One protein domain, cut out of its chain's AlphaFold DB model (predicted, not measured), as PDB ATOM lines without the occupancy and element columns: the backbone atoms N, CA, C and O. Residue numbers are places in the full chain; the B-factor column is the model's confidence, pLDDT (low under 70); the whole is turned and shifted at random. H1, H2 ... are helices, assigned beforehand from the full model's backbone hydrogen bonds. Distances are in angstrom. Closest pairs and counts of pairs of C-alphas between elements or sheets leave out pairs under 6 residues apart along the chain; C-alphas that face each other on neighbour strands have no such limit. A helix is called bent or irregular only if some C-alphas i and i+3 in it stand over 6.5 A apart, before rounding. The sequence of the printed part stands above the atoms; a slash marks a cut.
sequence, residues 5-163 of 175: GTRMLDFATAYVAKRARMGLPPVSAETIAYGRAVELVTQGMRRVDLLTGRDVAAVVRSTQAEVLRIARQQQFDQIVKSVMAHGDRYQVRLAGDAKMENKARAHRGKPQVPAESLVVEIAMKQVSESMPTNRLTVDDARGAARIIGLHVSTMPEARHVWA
ATOM      1  N   GLY A   5      24.410 -15.527  36.511       64.50
ATOM      2  CA  GLY A   5      23.689 -14.836  37.591       64.50
ATOM      3  C   GLY A   5      24.091 -15.326  38.983       64.50
ATOM      4  O   GLY A   5      24.521 -14.532  39.818       64.50
ATOM      5  N   THR A   6      24.068 -16.646  39.183       71.81
ATOM      6  CA  THR A   6      24.493 -17.300  40.429       71.81
ATOM      7  C   THR A   6      25.954 -16.998  40.744       71.81
ATOM      8  O   THR A   6      26.265 -16.506  41.821       71.81
ATOM      9  N   ARG A   7      26.850 -17.146  39.760       80.44
ATOM     10  CA  ARG A   7      28.287 -16.878  39.922       80.44
ATOM     11  C   ARG A   7      28.589 -15.411  40.268       80.44
ATOM     12  O   ARG A   7      29.538 -15.139  40.999       80.44
ATOM     13  N   MET A   8      27.808 -14.464  39.745       83.62
ATOM     14  CA  MET A   8      27.932 -13.040  40.076       83.62
ATOM     15  C   MET A   8      27.441 -12.750  41.492       83.62
ATOM     16  O   MET A   8      28.094 -11.991  42.208       83.62
ATOM     17  N   LEU A   9      26.331 -13.367  41.907       83.44
ATOM     18  CA  LEU A   9      25.812 -13.220  43.262       83.44
ATOM     19  C   LEU A   9      26.750 -13.861  44.295       83.44
ATOM     20  O   LEU A   9      27.001 -13.256  45.335       83.44
ATOM     21  N   ASP A  10      27.333 -15.019  43.991       86.12
ATOM     22  CA  ASP A  10      28.318 -15.695  44.843       86.12
ATOM     23  C   ASP A  10      29.576 -14.844  45.012       86.12
ATOM     24  O   ASP A  10      30.039 -14.609  46.132       86.12
ATOM     25  N   PHE A  11      30.102 -14.311  43.903       87.75
ATOM     26  CA  PHE A  11      31.226 -13.378  43.931       87.75
ATOM     27  C   PHE A  11      30.905 -12.146  44.779       87.75
ATOM     28  O   PHE A  11      31.690 -11.768  45.651       87.75
ATOM     29  N   ALA A  12      29.746 -11.529  44.549       88.94
ATOM     30  CA  ALA A  12      29.328 -10.343  45.275       88.94
ATOM     31  C   ALA A  12      29.147 -10.619  46.774       88.94
ATOM     32  O   ALA A  12      29.594  -9.827  47.603       88.94
ATOM     33  N   THR A  13      28.567 -11.764  47.132       90.12
ATOM     34  CA  THR A  13      28.391 -12.197  48.523       90.12
ATOM     35  C   THR A  13      29.741 -12.405  49.207       90.12
ATOM     36  O   THR A  13      29.972 -11.877  50.297       90.12
ATOM     37  N   ALA A  14      30.672 -13.099  48.546       91.12
ATOM     38  CA  ALA A  14      32.028 -13.293  49.055       91.12
ATOM     39  C   ALA A  14      32.775 -11.960  49.222       91.12
ATOM     40  O   ALA A  14      33.469 -11.748  50.221       91.12
ATOM     41  N   TYR A  15      32.599 -11.035  48.276       91.44
ATOM     42  CA  TYR A  15      33.184  -9.701  48.344       91.44
ATOM     43  C   TYR A  15      32.632  -8.894  49.525       91.44
ATOM     44  O   TYR A  15      33.420  -8.343  50.296       91.44
ATOM     45  N   VAL A  16      31.307  -8.857  49.718       93.50
ATOM     46  CA  VAL A  16      30.679  -8.167  50.859       93.50
ATOM     47  C   VAL A  16      31.151  -8.766  52.183       93.50
ATOM     48  O   VAL A  16      31.526  -8.018  53.085       93.50
ATOM     49  N   ALA A  17      31.227 -10.095  52.293       93.25
ATOM     50  CA  ALA A  17      31.732 -10.757  53.495       93.25
ATOM     51  C   ALA A  17      33.191 -10.376  53.798       93.25
ATOM     52  O   ALA A  17      33.533 -10.064  54.940       93.25
ATOM     53  N   LYS A  18      34.059 -10.343  52.778       94.38
ATOM     54  CA  LYS A  18      35.450  -9.894  52.929       94.38
ATOM     55  C   LYS A  18      35.517  -8.422  53.345       94.38
ATOM     56  O   LYS A  18      36.275  -8.078  54.244       94.38
ATOM     57  N   ARG A  19      34.711  -7.563  52.719       94.31
ATOM     58  CA  ARG A  19      34.625  -6.125  53.009       94.31
ATOM     59  C   ARG A  19      34.216  -5.858  54.460       94.31
ATOM     60  O   ARG A  19      34.867  -5.055  55.121       94.31
ATOM     61  N   ALA A  20      33.216  -6.586  54.957       93.88
ATOM     62  CA  ALA A  20      32.769  -6.511  56.347       93.88
ATOM     63  C   ALA A  20      33.882  -6.908  57.330       93.88
ATOM     64  O   ALA A  20      34.121  -6.204  58.305       93.88
ATOM     65  N   ARG A  21      34.630  -7.982  57.036       94.56
ATOM     66  CA  ARG A  21      35.790  -8.396  57.851       94.56
ATOM     67  C   ARG A  21      36.908  -7.353  57.891       94.56
ATOM     68  O   ARG A  21      37.668  -7.326  58.848       94.56
ATOM     69  N   MET A  22      37.012  -6.514  56.864       95.69
ATOM     70  CA  MET A  22      37.988  -5.424  56.789       95.69
ATOM     71  C   MET A  22      37.481  -4.113  57.418       95.69
ATOM     72  O   MET A  22      38.176  -3.106  57.334       95.69
ATOM     73  N   GLY A  23      36.279  -4.088  58.009       94.94
ATOM     74  CA  GLY A  23      35.710  -2.882  58.631       94.94
ATOM     75  C   GLY A  23      35.320  -1.781  57.639       94.94
ATOM     76  O   GLY A  23      35.136  -0.631  58.028       94.94
ATOM     77  N   LEU A  24      35.208  -2.107  56.349       94.56
ATOM     78  CA  LEU A  24      34.832  -1.142  55.318       94.56
ATOM     79  C   LEU A  24      33.316  -0.870  55.332       94.56
ATOM     80  O   LEU A  24      32.543  -1.759  55.700       94.56
ATOM     81  N   PRO A  25      32.866   0.312  54.854       93.81
ATOM     82  CA  PRO A  25      31.447   0.659  54.815       93.81
ATOM     83  C   PRO A  25      30.601  -0.403  54.100       93.81
ATOM     84  O   PRO A  25      31.044  -0.917  53.059       93.81
ATOM     85  N   PRO A  26      29.401  -0.725  54.615       90.94
ATOM     86  CA  PRO A  26      28.561  -1.769  54.049       90.94
ATOM     87  C   PRO A  26      28.086  -1.389  52.645       90.94
ATOM     88  O   PRO A  26      27.741  -0.244  52.366       90.94
ATOM     89  N   VAL A  27      28.058  -2.380  51.760       92.25
ATOM     90  CA  VAL A  27      27.501  -2.290  50.404       92.25
ATOM     91  C   VAL A  27      26.684  -3.549  50.146       92.25
ATOM     92  O   VAL A  27      27.014  -4.613  50.674       92.25
ATOM     93  N   SER A  28      25.616  -3.450  49.358       89.69
ATOM     94  CA  SER A  28      24.787  -4.618  49.054       89.69
ATOM     95  C   SER A  28      25.471  -5.520  48.020       89.69
ATOM     96  O   SER A  28      26.162  -5.049  47.112       89.69
ATOM     97  N   ALA A  29      25.255  -6.833  48.134       88.31
ATOM     98  CA  ALA A  29      25.729  -7.788  47.132       88.31
ATOM     99  C   ALA A  29      25.102  -7.507  45.752       88.31
ATOM    100  O   ALA A  29      25.752  -7.678  44.727       88.31
ATOM    101  N   GLU A  30      23.870  -6.996  45.717       86.25
ATOM    102  CA  GLU A  30      23.182  -6.609  44.483       86.25
ATOM    103  C   GLU A  30      23.933  -5.485  43.753       86.25
ATOM    104  O   GLU A  30      24.243  -5.619  42.570       86.25
ATOM    105  N   THR A  31      24.335  -4.424  44.464       88.12
ATOM    106  CA  THR A  31      25.117  -3.319  43.886       88.12
ATOM    107  C   THR A  31      26.456  -3.803  43.327       88.12
ATOM    108  O   THR A  31      26.847  -3.399  42.231       88.12
ATOM    109  N   ILE A  32      27.143  -4.702  44.038       90.31
ATOM    110  CA  ILE A  32      28.412  -5.283  43.576       90.31
ATOM    111  C   ILE A  32      28.204  -6.172  42.344       90.31
ATOM    112  O   ILE A  32      28.985  -6.095  41.396       90.31
ATOM    113  N   ALA A  33      27.134  -6.969  42.310       85.50
ATOM    114  CA  ALA A  33      26.796  -7.797  41.156       85.50
ATOM    115  C   ALA A  33      26.488  -6.943  39.911       85.50
ATOM    116  O   ALA A  33      26.925  -7.285  38.812       85.50
ATOM    117  N   TYR A  34      25.794  -5.810  40.069       85.38
ATOM    118  CA  TYR A  34      25.503  -4.896  38.957       85.38
ATOM    119  C   TYR A  34      26.761  -4.218  38.425       85.38
ATOM    120  O   TYR A  34      26.969  -4.208  37.213       85.38
ATOM    121  N   GLY A  35      27.631  -3.726  39.314       85.38
ATOM    122  CA  GLY A  35      28.933  -3.185  38.916       85.38
ATOM    123  C   GLY A  35      29.759  -4.216  38.148       85.38
ATOM    124  O   GLY A  35      30.263  -3.935  37.062       85.38
ATOM    125  N   ARG A  36      29.792  -5.461  38.641       85.25
ATOM    126  CA  ARG A  36      30.520  -6.550  37.983       85.25
ATOM    127  C   ARG A  36      29.951  -6.913  36.611       85.25
ATOM    128  O   ARG A  36      30.714  -7.250  35.709       85.25
ATOM    129  N   ALA A  37      28.635  -6.839  36.426       82.69
ATOM    130  CA  ALA A  37      28.023  -7.065  35.119       82.69
ATOM    131  C   ALA A  37      28.444  -6.005  34.092       82.69
ATOM    132  O   ALA A  37      28.723  -6.350  32.945       82.69
ATOM    133  N   VAL A  38      28.542  -4.737  34.508       83.19
ATOM    134  CA  VAL A  38      29.050  -3.656  33.650       83.19
ATOM    135  C   VAL A  38      30.515  -3.906  33.289       83.19
ATOM    136  O   VAL A  38      30.855  -3.867  32.112       83.19
ATOM    137  N   GLU A  39      31.359  -4.253  34.266       84.00
ATOM    138  CA  GLU A  39      32.775  -4.579  34.029       84.00
ATOM    139  C   GLU A  39      32.972  -5.727  33.032       84.00
ATOM    140  O   GLU A  39      33.840  -5.662  32.168       84.00
ATOM    141  N   LEU A  40      32.177  -6.796  33.128       81.25
ATOM    142  CA  LEU A  40      32.299  -7.934  32.212       81.25
ATOM    143  C   LEU A  40      31.964  -7.549  30.769       81.25
ATOM    144  O   LEU A  40      32.571  -8.069  29.833       81.25
ATOM    145  N   VAL A  41      31.011  -6.638  30.582       77.38
ATOM    146  CA  VAL A  41      30.635  -6.155  29.253       77.38
ATOM    147  C   VAL A  41      31.675  -5.191  28.701       77.38
ATOM    148  O   VAL A  41      32.049  -5.327  27.537       77.38
ATOM    149  N   THR A  42      32.215  -4.288  29.523       78.00
ATOM    150  CA  THR A  42      33.308  -3.407  29.084       78.00
ATOM    151  C   THR A  42      34.578  -4.193  28.750       78.00
ATOM    152  O   THR A  42      35.253  -3.857  27.784       78.00
ATOM    153  N   GLN A  43      34.880  -5.275  29.476       77.94
ATOM    154  CA  GLN A  43      36.033  -6.149  29.207       77.94
ATOM    155  C   GLN A  43      35.843  -7.062  27.987       77.94
ATOM    156  O   GLN A  43      36.807  -7.370  27.290       77.94
ATOM    157  N   GLY A  44      34.615  -7.526  27.734       68.88
ATOM    158  CA  GLY A  44      34.303  -8.413  26.610       68.88
ATOM    159  C   GLY A  44      34.243  -7.709  25.252       68.88
ATOM    160  O   GLY A  44      34.316  -8.366  24.213       68.88
ATOM    161  N   MET A  45      34.118  -6.380  25.236       68.94
ATOM    162  CA  MET A  45      34.055  -5.596  24.006       68.94
ATOM    163  C   MET A  45      35.445  -5.098  23.604       68.94
ATOM    164  O   MET A  45      36.100  -4.367  24.336       68.94
ATOM    165  N   ARG A  46      35.882  -5.442  22.382       63.00
ATOM    166  CA  ARG A  46      37.167  -4.983  21.809       63.00
ATOM    167  C   ARG A  46      37.248  -3.461  21.602       63.00
ATOM    168  O   ARG A  46      38.334  -2.946  21.357       63.00
ATOM    169  N   ARG A  47      36.109  -2.765  21.655       68.25
ATOM    170  CA  ARG A  47      35.951  -1.327  21.422       68.25
ATOM    171  C   ARG A  47      34.949  -0.734  22.407       68.25
ATOM    172  O   ARG A  47      33.744  -0.727  22.163       68.25
ATOM    173  N   VAL A  48      35.463  -0.297  23.555       67.19
ATOM    174  CA  VAL A  48      34.674   0.323  24.633       67.19
ATOM    175  C   VAL A  48      34.055   1.654  24.181       67.19
ATOM    176  O   VAL A  48      33.010   2.049  24.679       67.19
ATOM    177  N   ASP A  49      34.645   2.301  23.177       70.81
ATOM    178  CA  ASP A  49      34.162   3.509  22.498       70.81
ATOM    179  C   ASP A  49      32.798   3.343  21.806       70.81
ATOM    180  O   ASP A  49      32.109   4.332  21.571       70.81
ATOM    181  N   LEU A  50      32.382   2.107  21.512       73.44
ATOM    182  CA  LEU A  50      31.095   1.807  20.876       73.44
ATOM    183  C   LEU A  50      29.980   1.467  21.879       73.44
ATOM    184  O   LEU A  50      28.842   1.249  21.465       73.44
ATOM    185  N   LEU A  51      30.279   1.403  23.182       79.56
ATOM    186  CA  LEU A  51      29.271   1.156  24.213       79.56
ATOM    187  C   LEU A  51      28.401   2.390  24.412       79.56
ATOM    188  O   LEU A  51      28.870   3.440  24.850       79.56
ATOM    189  N   THR A  52      27.103   2.241  24.163       84.00
ATOM    190  CA  THR A  52      26.146   3.297  24.478       84.00
ATOM    191  C   THR A  52      25.591   3.124  25.890       84.00
ATOM    192  O   THR A  52      25.538   2.023  26.446       84.00
ATOM    193  N   GLY A  53      25.074   4.213  26.468       84.12
ATOM    194  CA  GLY A  53      24.350   4.142  27.743       84.12
ATOM    195  C   GLY A  53      23.154   3.177  27.701       84.12
ATOM    196  O   GLY A  53      22.797   2.592  28.724       84.12
ATOM    197  N   ARG A  54      22.569   2.940  26.518       86.44
ATOM    198  CA  ARG A  54      21.479   1.972  26.325       86.44
ATOM    199  C   ARG A  54      21.953   0.535  26.515       86.44
ATOM    200  O   ARG A  54      21.231  -0.244  27.136       86.44
ATOM    201  N   ASP A  55      23.138   0.201  26.017       83.19
ATOM    202  CA  ASP A  55      23.712  -1.143  26.124       83.19
ATOM    203  C   ASP A  55      24.051  -1.464  27.581       83.19
ATOM    204  O   ASP A  55      23.644  -2.501  28.108       83.19
ATOM    205  N   VAL A  56      24.677  -0.510  28.280       82.81
ATOM    206  CA  VAL A  56      24.946  -0.615  29.722       82.81
ATOM    207  C   VAL A  56      23.638  -0.776  30.504       82.81
ATOM    208  O   VAL A  56      23.510  -1.685  31.325       82.81
ATOM    209  N   ALA A  57      22.622   0.044  30.217       86.81
ATOM    210  CA  ALA A  57      21.323  -0.053  30.878       86.81
ATOM    211  C   ALA A  57      20.591  -1.374  30.581       86.81
ATOM    212  O   ALA A  57      19.863  -1.885  31.433       86.81
ATOM    213  N   ALA A  58      20.742  -1.940  29.381       87.31
ATOM    214  CA  ALA A  58      20.174  -3.243  29.038       87.31
ATOM    215  C   ALA A  58      20.833  -4.369  29.848       87.31
ATOM    216  O   ALA A  58      20.135  -5.216  30.406       87.31
ATOM    217  N   VAL A  59      22.159  -4.331  29.985       84.75
ATOM    218  CA  VAL A  59      22.930  -5.302  30.774       84.75
ATOM    219  C   VAL A  59      22.567  -5.218  32.250       84.75
ATOM    220  O   VAL A  59      22.272  -6.241  32.863       84.75
ATOM    221  N   VAL A  60      22.529  -4.009  32.816       85.69
ATOM    222  CA  VAL A  60      22.151  -3.809  34.221       85.69
ATOM    223  C   VAL A  60      20.741  -4.335  34.478       85.69
ATOM    224  O   VAL A  60      20.555  -5.099  35.421       85.69
ATOM    225  N   ARG A  61      19.767  -4.014  33.615       88.00
ATOM    226  CA  ARG A  61      18.390  -4.524  33.743       88.00
ATOM    227  C   ARG A  61      18.313  -6.043  33.627       88.00
ATOM    228  O   ARG A  61      17.603  -6.675  34.404       88.00
ATOM    229  N   SER A  62      19.063  -6.637  32.700       85.31
ATOM    230  CA  SER A  62      19.126  -8.093  32.559       85.31
ATOM    231  C   SER A  62      19.706  -8.752  33.812       85.31
ATOM    232  O   SER A  62      19.177  -9.764  34.266       85.31
ATOM    233  N   THR A  63      20.767  -8.186  34.387       83.94
ATOM    234  CA  THR A  63      21.372  -8.697  35.624       83.94
ATOM    235  C   THR A  63      20.453  -8.496  36.824       83.94
ATOM    236  O   THR A  63      20.323  -9.400  37.640       83.94
ATOM    237  N   GLN A  64      19.783  -7.348  36.932       86.50
ATOM    238  CA  GLN A  64      18.781  -7.080  37.967       86.50
ATOM    239  C   GLN A  64      17.666  -8.120  37.951       86.50
ATOM    240  O   GLN A  64      17.381  -8.717  38.988       86.50
ATOM    241  N   ALA A  65      17.084  -8.382  36.779       88.69
ATOM    242  CA  ALA A  65      16.040  -9.389  36.624       88.69
ATOM    243  C   ALA A  65      16.519 -10.782  37.063       88.69
ATOM    244  O   ALA A  65      15.799 -11.496  37.760       88.69
ATOM    245  N   GLU A  66      17.753 -11.148  36.715       87.69
ATOM    246  CA  GLU A  66      18.324 -12.444  37.075       87.69
ATOM    247  C   GLU A  66      18.619 -12.565  38.576       87.69
ATOM    248  O   GLU A  66      18.278 -13.570  39.198       87.69
ATOM    249  N   VAL A  67      19.200 -11.529  39.183       85.94
ATOM    250  CA  VAL A  67      19.467 -11.488  40.628       85.94
ATOM    251  C   VAL A  67      18.163 -11.574  41.419       85.94
ATOM    252  O   VAL A  67      18.086 -12.337  42.380       85.94
ATOM    253  N   LEU A  68      17.115 -10.863  40.990       86.88
ATOM    254  CA  LEU A  68      15.791 -10.949  41.609       86.88
ATOM    255  C   LEU A  68      15.186 -12.348  41.470       86.88
ATOM    256  O   LEU A  68      14.622 -12.865  42.433       86.88
ATOM    257  N   ARG A  69      15.331 -12.981  40.300       89.25
ATOM    258  CA  ARG A  69      14.865 -14.353  40.063       89.25
ATOM    259  C   ARG A  69      15.553 -15.349  40.995       89.25
ATOM    260  O   ARG A  69      14.871 -16.144  41.636       89.25
ATOM    261  N   ILE A  70      16.878 -15.272  41.113       88.62
ATOM    262  CA  ILE A  70      17.666 -16.132  42.008       88.62
ATOM    263  C   ILE A  70      17.259 -15.901  43.462       88.62
ATOM    264  O   ILE A  70      16.995 -16.855  44.188       88.62
ATOM    265  N   ALA A  71      17.156 -14.643  43.883       88.19
ATOM    266  CA  ALA A  71      16.776 -14.298  45.245       88.19
ATOM    267  C   ALA A  71      15.358 -14.771  45.609       88.19
ATOM    268  O   ALA A  71      15.130 -15.239  46.724       88.19
ATOM    269  N   ARG A  72      14.408 -14.676  44.669       91.75
ATOM    270  CA  ARG A  72      13.051 -15.220  44.815       91.75
ATOM    271  C   ARG A  72      13.079 -16.740  44.953       91.75
ATOM    272  O   ARG A  72      12.444 -17.265  45.863       91.75
ATOM    273  N   GLN A  73      13.846 -17.432  44.110       91.62
ATOM    274  CA  GLN A  73      13.987 -18.887  44.187       91.62
ATOM    275  C   GLN A  73      14.601 -19.330  45.521       91.62
ATOM    276  O   GLN A  73      14.081 -20.227  46.171       91.62
ATOM    277  N   GLN A  74      15.652 -18.649  45.980       91.25
ATOM    278  CA  GLN A  74      16.278 -18.939  47.271       91.25
ATOM    279  C   GLN A  74      15.298 -18.762  48.437       91.25
ATOM    280  O   GLN A  74      15.239 -19.617  49.315       91.25
ATOM    281  N   GLN A  75      14.507 -17.682  48.444       92.75
ATOM    282  CA  GLN A  75      13.492 -17.473  49.482       92.75
ATOM    283  C   GLN A  75      12.402 -18.553  49.427       92.75
ATOM    284  O   GLN A  75      11.968 -19.032  50.474       92.75
ATOM    285  N   PHE A  76      11.994 -18.973  48.226       94.25
ATOM    286  CA  PHE A  76      11.035 -20.060  48.040       94.25
ATOM    287  C   PHE A  76      11.563 -21.373  48.627       94.25
ATOM    288  O   PHE A  76      10.900 -21.977  49.474       94.25
ATOM    289  N   ASP A  77      12.778 -21.771  48.247       94.75
ATOM    290  CA  ASP A  77      13.416 -23.001  48.724       94.75
ATOM    291  C   ASP A  77      13.586 -22.979  50.250       94.75
ATOM    292  O   ASP A  77      13.349 -23.978  50.935       94.75
ATOM    293  N   GLN A  78      13.954 -21.818  50.802       94.12
ATOM    294  CA  GLN A  78      14.118 -21.645  52.240       94.12
ATOM    295  C   GLN A  78      12.791 -21.807  52.986       94.12
ATOM    296  O   GLN A  78      12.769 -22.465  54.023       94.12
ATOM    297  N   ILE A  79      11.683 -21.270  52.463       94.00
ATOM    298  CA  ILE A  79      10.361 -21.462  53.074       94.00
ATOM    299  C   ILE A  79       9.951 -22.925  53.026       94.00
ATOM    300  O   ILE A  79       9.551 -23.460  54.057       94.00
ATOM    301  N   VAL A  80      10.066 -23.582  51.871       95.31
ATOM    302  CA  VAL A  80       9.694 -24.998  51.741       95.31
ATOM    303  C   VAL A  80      10.457 -25.836  52.765       95.31
ATOM    304  O   VAL A  80       9.847 -26.578  53.536       95.31
ATOM    305  N   LYS A  81      11.778 -25.649  52.843       95.75
ATOM    306  CA  LYS A  81      12.632 -26.360  53.797       95.75
ATOM    307  C   LYS A  81      12.262 -26.062  55.251       95.75
ATOM    308  O   LYS A  81      12.184 -26.987  56.058       95.75
ATOM    309  N   SER A  82      12.038 -24.794  55.594       95.12
ATOM    310  CA  SER A  82      11.672 -24.393  56.955       95.12
ATOM    311  C   SER A  82      10.316 -24.956  57.373       95.12
ATOM    312  O   SER A  82      10.188 -25.438  58.495       95.12
ATOM    313  N   VAL A  83       9.317 -24.947  56.484       94.31
ATOM    314  CA  VAL A  83       7.990 -25.506  56.784       94.31
ATOM    315  C   VAL A  83       8.048 -27.020  56.931       94.31
ATOM    316  O   VAL A  83       7.446 -27.540  57.864       94.31
ATOM    317  N   MET A  84       8.802 -27.725  56.085       94.06
ATOM    318  CA  MET A  84       9.015 -29.170  56.246       94.06
ATOM    319  C   MET A  84       9.664 -29.486  57.596       94.06
ATOM    320  O   MET A  84       9.113 -30.258  58.373       94.06
ATOM    321  N   ALA A  85      10.768 -28.813  57.932       93.88
ATOM    322  CA  ALA A  85      11.453 -29.018  59.207       93.88
ATOM    323  C   ALA A  85      10.565 -28.677  60.420       93.88
ATOM    324  O   ALA A  85      10.651 -29.328  61.463       93.88
ATOM    325  N   HIS A  86       9.712 -27.656  60.297       93.56
ATOM    326  CA  HIS A  86       8.738 -27.288  61.324       93.56
ATOM    327  C   HIS A  86       7.626 -28.334  61.460       93.56
ATOM    328  O   HIS A  86       7.261 -28.693  62.577       93.56
ATOM    329  N   GLY A  87       7.129 -28.848  60.334       90.81
ATOM    330  CA  GLY A  87       6.161 -29.941  60.268       90.81
ATOM    331  C   GLY A  87       6.678 -31.200  60.952       90.81
ATOM    332  O   GLY A  87       6.020 -31.709  61.855       90.81
ATOM    333  N   ASP A  88       7.892 -31.628  60.599       90.44
ATOM    334  CA  ASP A  88       8.559 -32.792  61.190       90.44
ATOM    335  C   ASP A  88       8.760 -32.623  62.704       90.44
ATOM    336  O   ASP A  88       8.514 -33.539  63.487       90.44
ATOM    337  N   ARG A  89       9.169 -31.428  63.147       92.88
ATOM    338  CA  ARG A  89       9.441 -31.153  64.565       92.88
ATOM    339  C   ARG A  89       8.178 -31.065  65.423       92.88
ATOM    340  O   ARG A  89       8.217 -31.433  66.594       92.88
ATOM    341  N   TYR A  90       7.086 -30.529  64.882       93.19
ATOM    342  CA  TYR A  90       5.876 -30.201  65.646       93.19
ATOM    343  C   TYR A  90       4.635 -30.966  65.179       93.19
ATOM    344  O   TYR A  90       3.513 -30.521  65.424       93.19
ATOM    345  N   GLN A  91       4.822 -32.124  64.550       88.81
ATOM    346  CA  GLN A  91       3.769 -32.903  63.901       88.81
ATOM    347  C   GLN A  91       2.541 -33.143  64.799       88.81
ATOM    348  O   GLN A  91       1.417 -32.835  64.405       88.81
ATOM    349  N   VAL A  92       2.748 -33.625  66.031       90.44
ATOM    350  CA  VAL A  92       1.661 -33.916  66.986       90.44
ATOM    351  C   VAL A  92       0.872 -32.653  67.341       90.44
ATOM    352  O   VAL A  92      -0.360 -32.665  67.347       90.44
ATOM    353  N   ARG A  93       1.576 -31.544  67.600       94.69
ATOM    354  CA  ARG A  93       0.950 -30.254  67.920       94.69
ATOM    355  C   ARG A  93       0.123 -29.750  66.740       94.69
ATOM    356  O   ARG A  93      -1.043 -29.422  66.917       94.69
ATOM    357  N   LEU A  94       0.699 -29.756  65.538       93.56
ATOM    358  CA  LEU A  94       0.032 -29.283  64.323       93.56
ATOM    359  C   LEU A  94      -1.211 -30.120  63.984       93.56
ATOM    360  O   LEU A  94      -2.234 -29.562  63.594       93.56
ATOM    361  N   ALA A  95      -1.161 -31.442  64.178       91.50
ATOM    362  CA  ALA A  95      -2.325 -32.311  64.006       91.50
ATOM    363  C   ALA A  95      -3.436 -32.005  65.030       91.50
ATOM    364  O   ALA A  95      -4.623 -31.999  64.685       91.50
ATOM    365  N   GLY A  96      -3.058 -31.723  66.280       93.44
ATOM    366  CA  GLY A  96      -3.976 -31.259  67.320       93.44
ATOM    367  C   GLY A  96      -4.652 -29.938  66.946       93.44
ATOM    368  O   GLY A  96      -5.883 -29.849  66.987       93.44
ATOM    369  N   ASP A  97      -3.866 -28.955  66.506       95.69
ATOM    370  CA  ASP A  97      -4.355 -27.640  66.084       95.69
ATOM    371  C   ASP A  97      -5.308 -27.757  64.882       95.69
ATOM    372  O   ASP A  97      -6.400 -27.188  64.897       95.69
ATOM    373  N   ALA A  98      -4.967 -28.579  63.882       94.94
ATOM    374  CA  ALA A  98      -5.824 -28.850  62.725       94.94
ATOM    375  C   ALA A  98      -7.176 -29.468  63.125       94.94
ATOM    376  O   ALA A  98      -8.232 -29.075  62.619       94.94
ATOM    377  N   LYS A  99      -7.178 -30.410  64.077       94.88
ATOM    378  CA  LYS A  99      -8.416 -31.003  64.609       94.88
ATOM    379  C   LYS A  99      -9.267 -29.966  65.342       94.88
ATOM    380  O   LYS A  99     -10.490 -29.966  65.195       94.88
ATOM    381  N   MET A 100      -8.639 -29.102  66.136       95.62
ATOM    382  CA  MET A 100      -9.330 -28.035  66.858       95.62
ATOM    383  C   MET A 100      -9.920 -26.990  65.909       95.62
ATOM    384  O   MET A 100     -11.075 -26.603  66.090       95.62
ATOM    385  N   GLU A 101      -9.198 -26.613  64.855       95.81
ATOM    386  CA  GLU A 101      -9.709 -25.707  63.823       95.81
ATOM    387  C   GLU A 101     -10.919 -26.318  63.104       95.81
ATOM    388  O   GLU A 101     -11.959 -25.673  62.987       95.81
ATOM    389  N   ASN A 102     -10.867 -27.595  62.715       96.12
ATOM    390  CA  ASN A 102     -12.026 -28.266  62.115       96.12
ATOM    391  C   ASN A 102     -13.248 -28.324  63.042       96.12
ATOM    392  O   ASN A 102     -14.378 -28.137  62.582       96.12
ATOM    393  N   LYS A 103     -13.047 -28.536  64.348       96.00
ATOM    394  CA  LYS A 103     -14.137 -28.437  65.331       96.00
ATOM    395  C   LYS A 103     -14.713 -27.024  65.375       96.00
ATOM    396  O   LYS A 103     -15.929 -26.862  65.324       96.00
ATOM    397  N   ALA A 104     -13.861 -26.001  65.416       96.94
ATOM    398  CA  ALA A 104     -14.296 -24.607  65.406       96.94
ATOM    399  C   ALA A 104     -15.069 -24.253  64.123       96.94
ATOM    400  O   ALA A 104     -16.078 -23.549  64.182       96.94
ATOM    401  N   ARG A 105     -14.650 -24.778  62.966       96.44
ATOM    402  CA  ARG A 105     -15.370 -24.642  61.691       96.44
ATOM    403  C   ARG A 105     -16.753 -25.281  61.759       96.44
ATOM    404  O   ARG A 105     -17.722 -24.604  61.426       96.44
ATOM    405  N   ALA A 106     -16.853 -26.512  62.261       95.50
ATOM    406  CA  ALA A 106     -18.129 -27.206  62.427       95.50
ATOM    407  C   ALA A 106     -19.085 -26.440  63.358       95.50
ATOM    408  O   ALA A 106     -20.245 -26.240  63.011       95.50
ATOM    409  N   HIS A 107     -18.588 -25.913  64.485       96.31
ATOM    410  CA  HIS A 107     -19.380 -25.058  65.379       96.31
ATOM    411  C   HIS A 107     -19.870 -23.765  64.711       96.31
ATOM    412  O   HIS A 107     -20.920 -23.246  65.074       96.31
ATOM    413  N   ARG A 108     -19.136 -23.251  63.718       96.31
ATOM    414  CA  ARG A 108     -19.524 -22.087  62.905       96.31
ATOM    415  C   ARG A 108     -20.368 -22.459  61.676       96.31
ATOM    416  O   ARG A 108     -20.566 -21.605  60.816       96.31
ATOM    417  N   GLY A 109     -20.800 -23.716  61.539       95.88
ATOM    418  CA  GLY A 109     -21.542 -24.207  60.372       95.88
ATOM    419  C   GLY A 109     -20.720 -24.268  59.078       95.88
ATOM    420  O   GLY A 109     -21.282 -24.396  57.994       95.88
ATOM    421  N   LYS A 110     -19.388 -24.157  59.161       95.69
ATOM    422  CA  LYS A 110     -18.488 -24.256  58.008       95.69
ATOM    423  C   LYS A 110     -18.121 -25.719  57.741       95.69
ATOM    424  O   LYS A 110     -17.900 -26.467  58.697       95.69
ATOM    425  N   PRO A 111     -17.948 -26.116  56.466       94.00
ATOM    426  CA  PRO A 111     -17.422 -27.429  56.131       94.00
ATOM    427  C   PRO A 111     -16.048 -27.671  56.763       94.00
ATOM    428  O   PRO A 111     -15.189 -26.773  56.806       94.00
ATOM    429  N   GLN A 112     -15.855 -28.905  57.228       93.31
ATOM    430  CA  GLN A 112     -14.543 -29.407  57.614       93.31
ATOM    431  C   GLN A 112     -13.649 -29.532  56.376       93.31
ATOM    432  O   GLN A 112     -14.123 -29.727  55.258       93.31
ATOM    433  N   VAL A 113     -12.349 -29.386  56.593       93.50
ATOM    434  CA  VAL A 113     -11.302 -29.446  55.567       93.50
ATOM    435  C   VAL A 113     -10.369 -30.608  55.920       93.50
ATOM    436  O   VAL A 113     -10.247 -30.916  57.107       93.50
ATOM    437  N   PRO A 114      -9.702 -31.273  54.960       92.19
ATOM    438  CA  PRO A 114      -8.709 -32.298  55.284       92.19
ATOM    439  C   PRO A 114      -7.676 -31.795  56.304       92.19
ATOM    440  O   PRO A 114      -7.195 -30.661  56.202       92.19
ATOM    441  N   ALA A 115      -7.360 -32.623  57.303       89.38
ATOM    442  CA  ALA A 115      -6.468 -32.247  58.400       89.38
ATOM    443  C   ALA A 115      -5.072 -31.874  57.878       89.38
ATOM    444  O   ALA A 115      -4.476 -30.909  58.345       89.38
ATOM    445  N   GLU A 116      -4.614 -32.571  56.843       88.31
ATOM    446  CA  GLU A 116      -3.390 -32.334  56.079       88.31
ATOM    447  C   GLU A 116      -3.316 -30.888  55.580       88.31
ATOM    448  O   GLU A 116      -2.298 -30.218  55.728       88.31
ATOM    449  N   SER A 117      -4.415 -30.388  55.007       92.06
ATOM    450  CA  SER A 117      -4.468 -29.034  54.444       92.06
ATOM    451  C   SER A 117      -4.360 -27.978  55.541       92.06
ATOM    452  O   SER A 117      -3.645 -26.993  55.373       92.06
ATOM    453  N   LEU A 118      -5.012 -28.210  56.685       94.06
ATOM    454  CA  LEU A 118      -4.917 -27.325  57.846       94.06
ATOM    455  C   LEU A 118      -3.529 -27.371  58.491       94.06
ATOM    456  O   LEU A 118      -3.016 -26.331  58.887       94.06
ATOM    457  N   VAL A 119      -2.889 -28.542  58.552       92.94
ATOM    458  CA  VAL A 119      -1.498 -28.672  59.015       92.94
ATOM    459  C   VAL A 119      -0.568 -27.821  58.151       92.94
ATOM    460  O   VAL A 119       0.233 -27.062  58.696       92.94
ATOM    461  N   VAL A 120      -0.696 -27.897  56.821       94.19
ATOM    462  CA  VAL A 120       0.099 -27.076  55.892       94.19
ATOM    463  C   VAL A 120      -0.168 -25.589  56.113       94.19
ATOM    464  O   VAL A 120       0.780 -24.819  56.245       94.19
ATOM    465  N   GLU A 121      -1.435 -25.179  56.195       94.25
ATOM    466  CA  GLU A 121      -1.818 -23.775  56.385       94.25
ATOM    467  C   GLU A 121      -1.265 -23.200  57.699       94.25
ATOM    468  O   GLU A 121      -0.638 -22.138  57.704       94.25
ATOM    469  N   ILE A 122      -1.430 -23.931  58.805       95.19
ATOM    470  CA  ILE A 122      -0.938 -23.530  60.128       95.19
ATOM    471  C   ILE A 122       0.593 -23.454  60.128       95.19
ATOM    472  O   ILE A 122       1.159 -22.467  60.604       95.19
ATOM    473  N   ALA A 123       1.276 -24.462  59.575       95.12
ATOM    474  CA  ALA A 123       2.734 -24.497  59.532       95.12
ATOM    475  C   ALA A 123       3.310 -23.370  58.661       95.12
ATOM    476  O   ALA A 123       4.249 -22.690  59.075       95.12
ATOM    477  N   MET A 124       2.719 -23.117  57.488       93.62
ATOM    478  CA  MET A 124       3.121 -22.008  56.621       93.62
ATOM    479  C   MET A 124       2.931 -20.657  57.309       93.62
ATOM    480  O   MET A 124       3.839 -19.828  57.257       93.62
ATOM    481  N   LYS A 125       1.798 -20.447  57.992       93.50
ATOM    482  CA  LYS A 125       1.544 -19.217  58.749       93.50
ATOM    483  C   LYS A 125       2.621 -18.996  59.814       93.50
ATOM    484  O   LYS A 125       3.275 -17.956  59.797       93.50
ATOM    485  N   GLN A 126       2.868 -19.993  60.664       94.19
ATOM    486  CA  GLN A 126       3.852 -19.903  61.750       94.19
ATOM    487  C   GLN A 126       5.278 -19.640  61.238       94.19
ATOM    488  O   GLN A 126       6.005 -18.837  61.816       94.19
ATOM    489  N   VAL A 127       5.687 -20.267  60.129       94.06
ATOM    490  CA  VAL A 127       7.010 -20.009  59.535       94.06
ATOM    491  C   VAL A 127       7.082 -18.611  58.923       94.06
ATOM    492  O   VAL A 127       8.078 -17.915  59.123       94.06
ATOM    493  N   SER A 128       6.029 -18.169  58.227       90.56
ATOM    494  CA  SER A 128       5.986 -16.844  57.593       90.56
ATOM    495  C   SER A 128       6.041 -15.682  58.589       90.56
ATOM    496  O   SER A 128       6.524 -14.611  58.243       90.56
ATOM    497  N   GLU A 129       5.618 -15.895  59.837       91.88
ATOM    498  CA  GLU A 129       5.752 -14.903  60.914       91.88
ATOM    499  C   GLU A 129       7.218 -14.701  61.339       91.88
ATOM    500  O   GLU A 129       7.586 -13.640  61.835       91.88
ATOM    501  N   SER A 130       8.075 -15.703  61.113       88.81
ATOM    502  CA  SER A 130       9.489 -15.700  61.515       88.81
ATOM    503  C   SER A 130      10.470 -15.415  60.374       88.81
ATOM    504  O   SER A 130      11.670 -15.265  60.608       88.81
ATOM    505  N   MET A 131       9.984 -15.360  59.132       87.62
ATOM    506  CA  MET A 131      10.821 -15.279  57.939       87.62
ATOM    507  C   MET A 131      10.264 -14.274  56.932       87.62
ATOM    508  O   MET A 131       9.062 -14.267  56.679       87.62
ATOM    509  N   PRO A 132      11.120 -13.469  56.276       86.00
ATOM    510  CA  PRO A 132      10.666 -12.605  55.198       86.00
ATOM    511  C   PRO A 132      10.041 -13.427  54.064       86.00
ATOM    512  O   PRO A 132      10.599 -14.447  53.656       86.00
ATOM    513  N   THR A 133       8.930 -12.938  53.511       88.12
ATOM    514  CA  THR A 133       8.232 -13.501  52.335       88.12
ATOM    515  C   THR A 133       8.074 -12.476  51.205       88.12
ATOM    516  O   THR A 133       7.373 -12.700  50.224       88.12
ATOM    517  N   ASN A 134       8.755 -11.334  51.326       89.69
ATOM    518  CA  ASN A 134       8.597 -10.134  50.503       89.69
ATOM    519  C   ASN A 134       8.973 -10.286  49.018       89.69
ATOM    520  O   ASN A 134       8.675  -9.385  48.236       89.69
ATOM    521  N   ARG A 135       9.653 -11.367  48.620       88.56
ATOM    522  CA  ARG A 135      10.008 -11.647  47.216       88.56
ATOM    523  C   ARG A 135       9.163 -12.769  46.619       88.56
ATOM    524  O   ARG A 135       9.356 -13.102  45.452       88.56
ATOM    525  N   LEU A 136       8.241 -13.338  47.395       90.38
ATOM    526  CA  LEU A 136       7.353 -14.395  46.941       90.38
ATOM    527  C   LEU A 136       6.041 -13.828  46.420       90.38
ATOM    528  O   LEU A 136       5.440 -12.918  46.983       90.38
ATOM    529  N   THR A 137       5.588 -14.418  45.328       91.69
ATOM    530  CA  THR A 137       4.269 -14.195  44.754       91.69
ATOM    531  C   THR A 137       3.257 -15.171  45.346       91.69
ATOM    532  O   THR A 137       3.601 -16.180  45.968       91.69
ATOM    533  N   VAL A 138       1.977 -14.914  45.086       90.38
ATOM    534  CA  VAL A 138       0.894 -15.834  45.457       90.38
ATOM    535  C   VAL A 138       1.077 -17.212  44.803       90.38
ATOM    536  O   VAL A 138       0.773 -18.229  45.423       90.38
ATOM    537  N   ASP A 139       1.610 -17.272  43.581       93.75
ATOM    538  CA  ASP A 139       1.851 -18.546  42.897       93.75
ATOM    539  C   ASP A 139       2.995 -19.343  43.524       93.75
ATOM    540  O   ASP A 139       2.910 -20.570  43.590       93.75
ATOM    541  N   ASP A 140       4.004 -18.663  44.072       92.56
ATOM    542  CA  ASP A 140       5.048 -19.315  44.865       92.56
ATOM    543  C   ASP A 140       4.460 -19.890  46.150       92.56
ATOM    544  O   ASP A 140       4.711 -21.044  46.479       92.56
ATOM    545  N   ALA A 141       3.606 -19.141  46.854       89.94
ATOM    546  CA  ALA A 141       2.945 -19.649  48.055       89.94
ATOM    547  C   ALA A 141       2.098 -20.900  47.751       89.94
ATOM    548  O   ALA A 141       2.179 -21.897  48.466       89.94
ATOM    549  N   ARG A 142       1.346 -20.894  46.641       93.00
ATOM    550  CA  ARG A 142       0.593 -22.070  46.168       93.00
ATOM    551  C   ARG A 142       1.513 -23.228  45.783       93.00
ATOM    552  O   ARG A 142       1.203 -24.382  46.070       93.00
ATOM    553  N   GLY A 143       2.629 -22.937  45.117       94.62
ATOM    554  CA  GLY A 143       3.660 -23.915  44.775       94.62
ATOM    555  C   GLY A 143       4.233 -24.592  46.017       94.62
ATOM    556  O   GLY A 143       4.236 -25.818  46.091       94.62
ATOM    557  N   ALA A 144       4.621 -23.801  47.016       93.25
ATOM    558  CA  ALA A 144       5.143 -24.284  48.287       93.25
ATOM    559  C   ALA A 144       4.101 -25.143  49.010       93.25
ATOM    560  O   ALA A 144       4.403 -26.278  49.371       93.25
ATOM    561  N   ALA A 145       2.859 -24.663  49.132       93.25
ATOM    562  CA  ALA A 145       1.771 -25.407  49.765       93.25
ATOM    563  C   ALA A 145       1.541 -26.782  49.115       93.25
ATOM    564  O   ALA A 145       1.340 -27.765  49.821       93.25
ATOM    565  N   ARG A 146       1.627 -26.880  47.778       93.62
ATOM    566  CA  ARG A 146       1.536 -28.167  47.066       93.62
ATOM    567  C   ARG A 146       2.689 -29.104  47.416       93.62
ATOM    568  O   ARG A 146       2.441 -30.260  47.739       93.62
ATOM    569  N   ILE A 147       3.929 -28.615  47.371       93.88
ATOM    570  CA  ILE A 147       5.119 -29.422  47.689       93.88
ATOM    571  C   ILE A 147       5.063 -29.915  49.143       93.88
ATOM    572  O   ILE A 147       5.290 -31.092  49.415       93.88
ATOM    573  N   ILE A 148       4.706 -29.032  50.075       92.81
ATOM    574  CA  ILE A 148       4.605 -29.350  51.502       92.81
ATOM    575  C   ILE A 148       3.434 -30.310  51.757       92.81
ATOM    576  O   ILE A 148       3.587 -31.272  52.502       92.81
ATOM    577  N   GLY A 149       2.281 -30.101  51.118       90.19
ATOM    578  CA  GLY A 149       1.125 -30.990  51.248       90.19
ATOM    579  C   GLY A 149       1.416 -32.419  50.788       90.19
ATOM    580  O   GLY A 149       0.979 -33.370  51.439       90.19
ATOM    581  N   LEU A 150       2.210 -32.582  49.724       90.69
ATOM    582  CA  LEU A 150       2.703 -33.895  49.299       90.69
ATOM    583  C   LEU A 150       3.573 -34.546  50.383       90.69
ATOM    584  O   LEU A 150       3.350 -35.710  50.705       90.69
ATOM    585  N   HIS A 151       4.496 -33.795  50.995       88.56
ATOM    586  CA  HIS A 151       5.331 -34.290  52.100       88.56
ATOM    587  C   HIS A 151       4.490 -34.728  53.305       88.56
ATOM    588  O   HIS A 151       4.593 -35.872  53.743       88.56
ATOM    589  N   VAL A 152       3.577 -33.870  53.774       85.81
ATOM    590  CA  VAL A 152       2.684 -34.153  54.916       85.81
ATOM    591  C   VAL A 152       1.835 -35.406  54.676       85.81
ATOM    592  O   VAL A 152       1.699 -36.241  55.567       85.81
ATOM    593  N   SER A 153       1.324 -35.592  53.457       83.25
ATOM    594  CA  SER A 153       0.514 -36.767  53.088       83.25
ATOM    595  C   SER A 153       1.301 -38.087  53.113       83.25
ATOM    596  O   SER A 153       0.715 -39.170  53.201       83.25
ATOM    597  N   THR A 154       2.631 -38.017  53.016       81.19
ATOM    598  CA  THR A 154       3.522 -39.185  53.077       81.19
ATOM    599  C   THR A 154       4.037 -39.498  54.481       81.19
ATOM    600  O   THR A 154       4.659 -40.545  54.666       81.19
ATOM    601  N   MET A 155       3.757 -38.655  55.481       72.44
ATOM    602  CA  MET A 155       4.237 -38.877  56.847       72.44
ATOM    603  C   MET A 155       3.552 -40.099  57.496       72.44
ATOM    604  O   MET A 155       2.342 -40.273  57.348       72.44
ATOM    605  N   PRO A 156       4.273 -40.960  58.240       56.28
ATOM    606  CA  PRO A 156       3.750 -42.253  58.708       56.28
ATOM    607  C   PRO A 156       2.517 -42.167  59.626       56.28
ATOM    608  O   PRO A 156       1.651 -43.039  59.587       56.28
ATOM    609  N   GLU A 157       2.401 -41.107  60.427       54.50
ATOM    610  CA  GLU A 157       1.318 -40.939  61.412       54.50
ATOM    611  C   GLU A 157       0.064 -40.260  60.836       54.50
ATOM    612  O   GLU A 157      -1.023 -40.368  61.412       54.50
ATOM    613  N   ALA A 158       0.191 -39.640  59.657       49.38
ATOM    614  CA  ALA A 158      -0.919 -39.093  58.882       49.38
ATOM    615  C   ALA A 158      -2.010 -40.146  58.647       49.38
ATOM    616  O   ALA A 158      -3.205 -39.901  58.787       49.38
ATOM    617  N   ARG A 159      -1.586 -41.374  58.335       49.62
ATOM    618  CA  ARG A 159      -2.484 -42.447  57.901       49.62
ATOM    619  C   ARG A 159      -3.273 -43.085  59.043       49.62
ATOM    620  O   ARG A 159      -4.387 -43.540  58.806       49.62
ATOM    621  N   HIS A 160      -2.748 -43.092  60.269       48.44
ATOM    622  CA  HIS A 160      -3.424 -43.724  61.409       48.44
ATOM    623  C   HIS A 160      -4.305 -42.764  62.218       48.44
ATOM    624  O   HIS A 160      -5.343 -43.185  62.726       48.44
ATOM    625  N   VAL A 161      -3.952 -41.477  62.304       50.62
ATOM    626  CA  VAL A 161      -4.735 -40.486  63.066       50.62
ATOM    627  C   VAL A 161      -5.863 -39.875  62.224       50.62
ATOM    628  O   VAL A 161      -6.914 -39.529  62.768       50.62
ATOM    629  N   TRP A 162      -5.696 -39.771  60.900       49.81
ATOM    630  CA  TRP A 162      -6.653 -39.075  60.024       49.81
ATOM    631  C   TRP A 162      -7.694 -39.997  59.367       49.81
ATOM    632  O   TRP A 162      -8.798 -39.546  59.062       49.81
ATOM    633  N   ALA A 163      -7.438 -41.309  59.283       47.09
ATOM    634  CA  ALA A 163      -8.431 -42.304  58.849       47.09
ATOM    635  C   ALA A 163      -9.594 -42.496  59.848       47.09
ATOM    636  O   ALA A 163     -10.680 -42.928  59.463       47.09
TER     637      ALA A 163
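This is residues 5 to 163 of the 175 residues of an uncharacterized protein of Cryobacterium sp. Hh14 (UniProt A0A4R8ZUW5). One long helical arm, H3a, makes most of the length and joins two groups of helices: H1 and H2 pack on its first part, and H4 and H5 pack on its last part, where the bent helix H3 turns into its second arm, H3b. H3b packs crosswise on H4, and the short H6 lies at that same end. The printed part has 159 residues with six named helices, H1 to H6 in order along the chain, and no named strand; the class is all helix. It is only just extended, close to loose, with a radius of gyration of the C-alphas of 22.9 A and spans of 73, 35 and 27 A.

H3, residues 53 to 107, is the hub, touching four other helices; by its hydrogen bonds it was assigned as one helix, but it is bent, with C-alphas 89 and 92 8.6 A apart. Its arms H3a, residues 53 to 89, and H3b, residues 92 to 107, are about perpendicular at 89 degrees. H2, residues 29 to 44, forms a helical hairpin with H3a, at a steep tilt of 41 degrees, opposite ways; the closest C-alphas, of Tyr 34 and Val 60, are 5.9 A apart. H1, residues 5 to 21, touches H2 at a steep tilt of 59 degrees, with the C-alphas of Ala 12 and Ala 29 closest at 4.8 A. With residues 5 to 9 alone H1 touches H3a, about perpendicular at 80 degrees, closest at the C-alphas of Gly 5 and Glu 66, 5.9 A. H5, residues 138 to 154, touches H3a at a shallow tilt of 30 degrees, the same way, closest at the C-alphas of Val 80 and Ala 144, 5.8 A. H4, residues 115 to 130, touches H3a, with the C-alphas of Val 83 and Met 124 closest at 6.0 A. H4 also touches H5, closest at the C-alphas of Val 120 and Gly 149, 6.2 A, and H3b, closest at those of Ala 98 and Leu 118, 5.2 A. H6, residues 158 to 163, is close to but not clearly touching H4, with the C-alphas of Ala 115 and Trp 162 closest at 7.0 A. H1 and H5 are apart. Every O i to N i+4 pair is within hydrogen-bond range in H1, H2, H3a, H3b and H5, against 11 of 12 in H4 and 1 of 2 in H6.

H3a measures 53.1 A, from C-alpha 53 at (24.350, 4.142, 27.743) to C-alpha 89 at (9.441, -31.153, 64.565), and H3b 22.9 A. H1 measures 24.5 A, H2 22.2 A, H4 23.2 A, H5 24.7 A and H6 8.2 A, ending at C-alpha 163 at (-8.431, -42.304, 58.849).

The C-alphas farthest apart, of Arg 47 and His 107, are 74.5 A apart. Residues 43 to 49 stand free. The printed part has no cut and no long link. Its mean pLDDT is 87.1, with residue 5, residues 44 to 48 and residues 156 to 163 under 70.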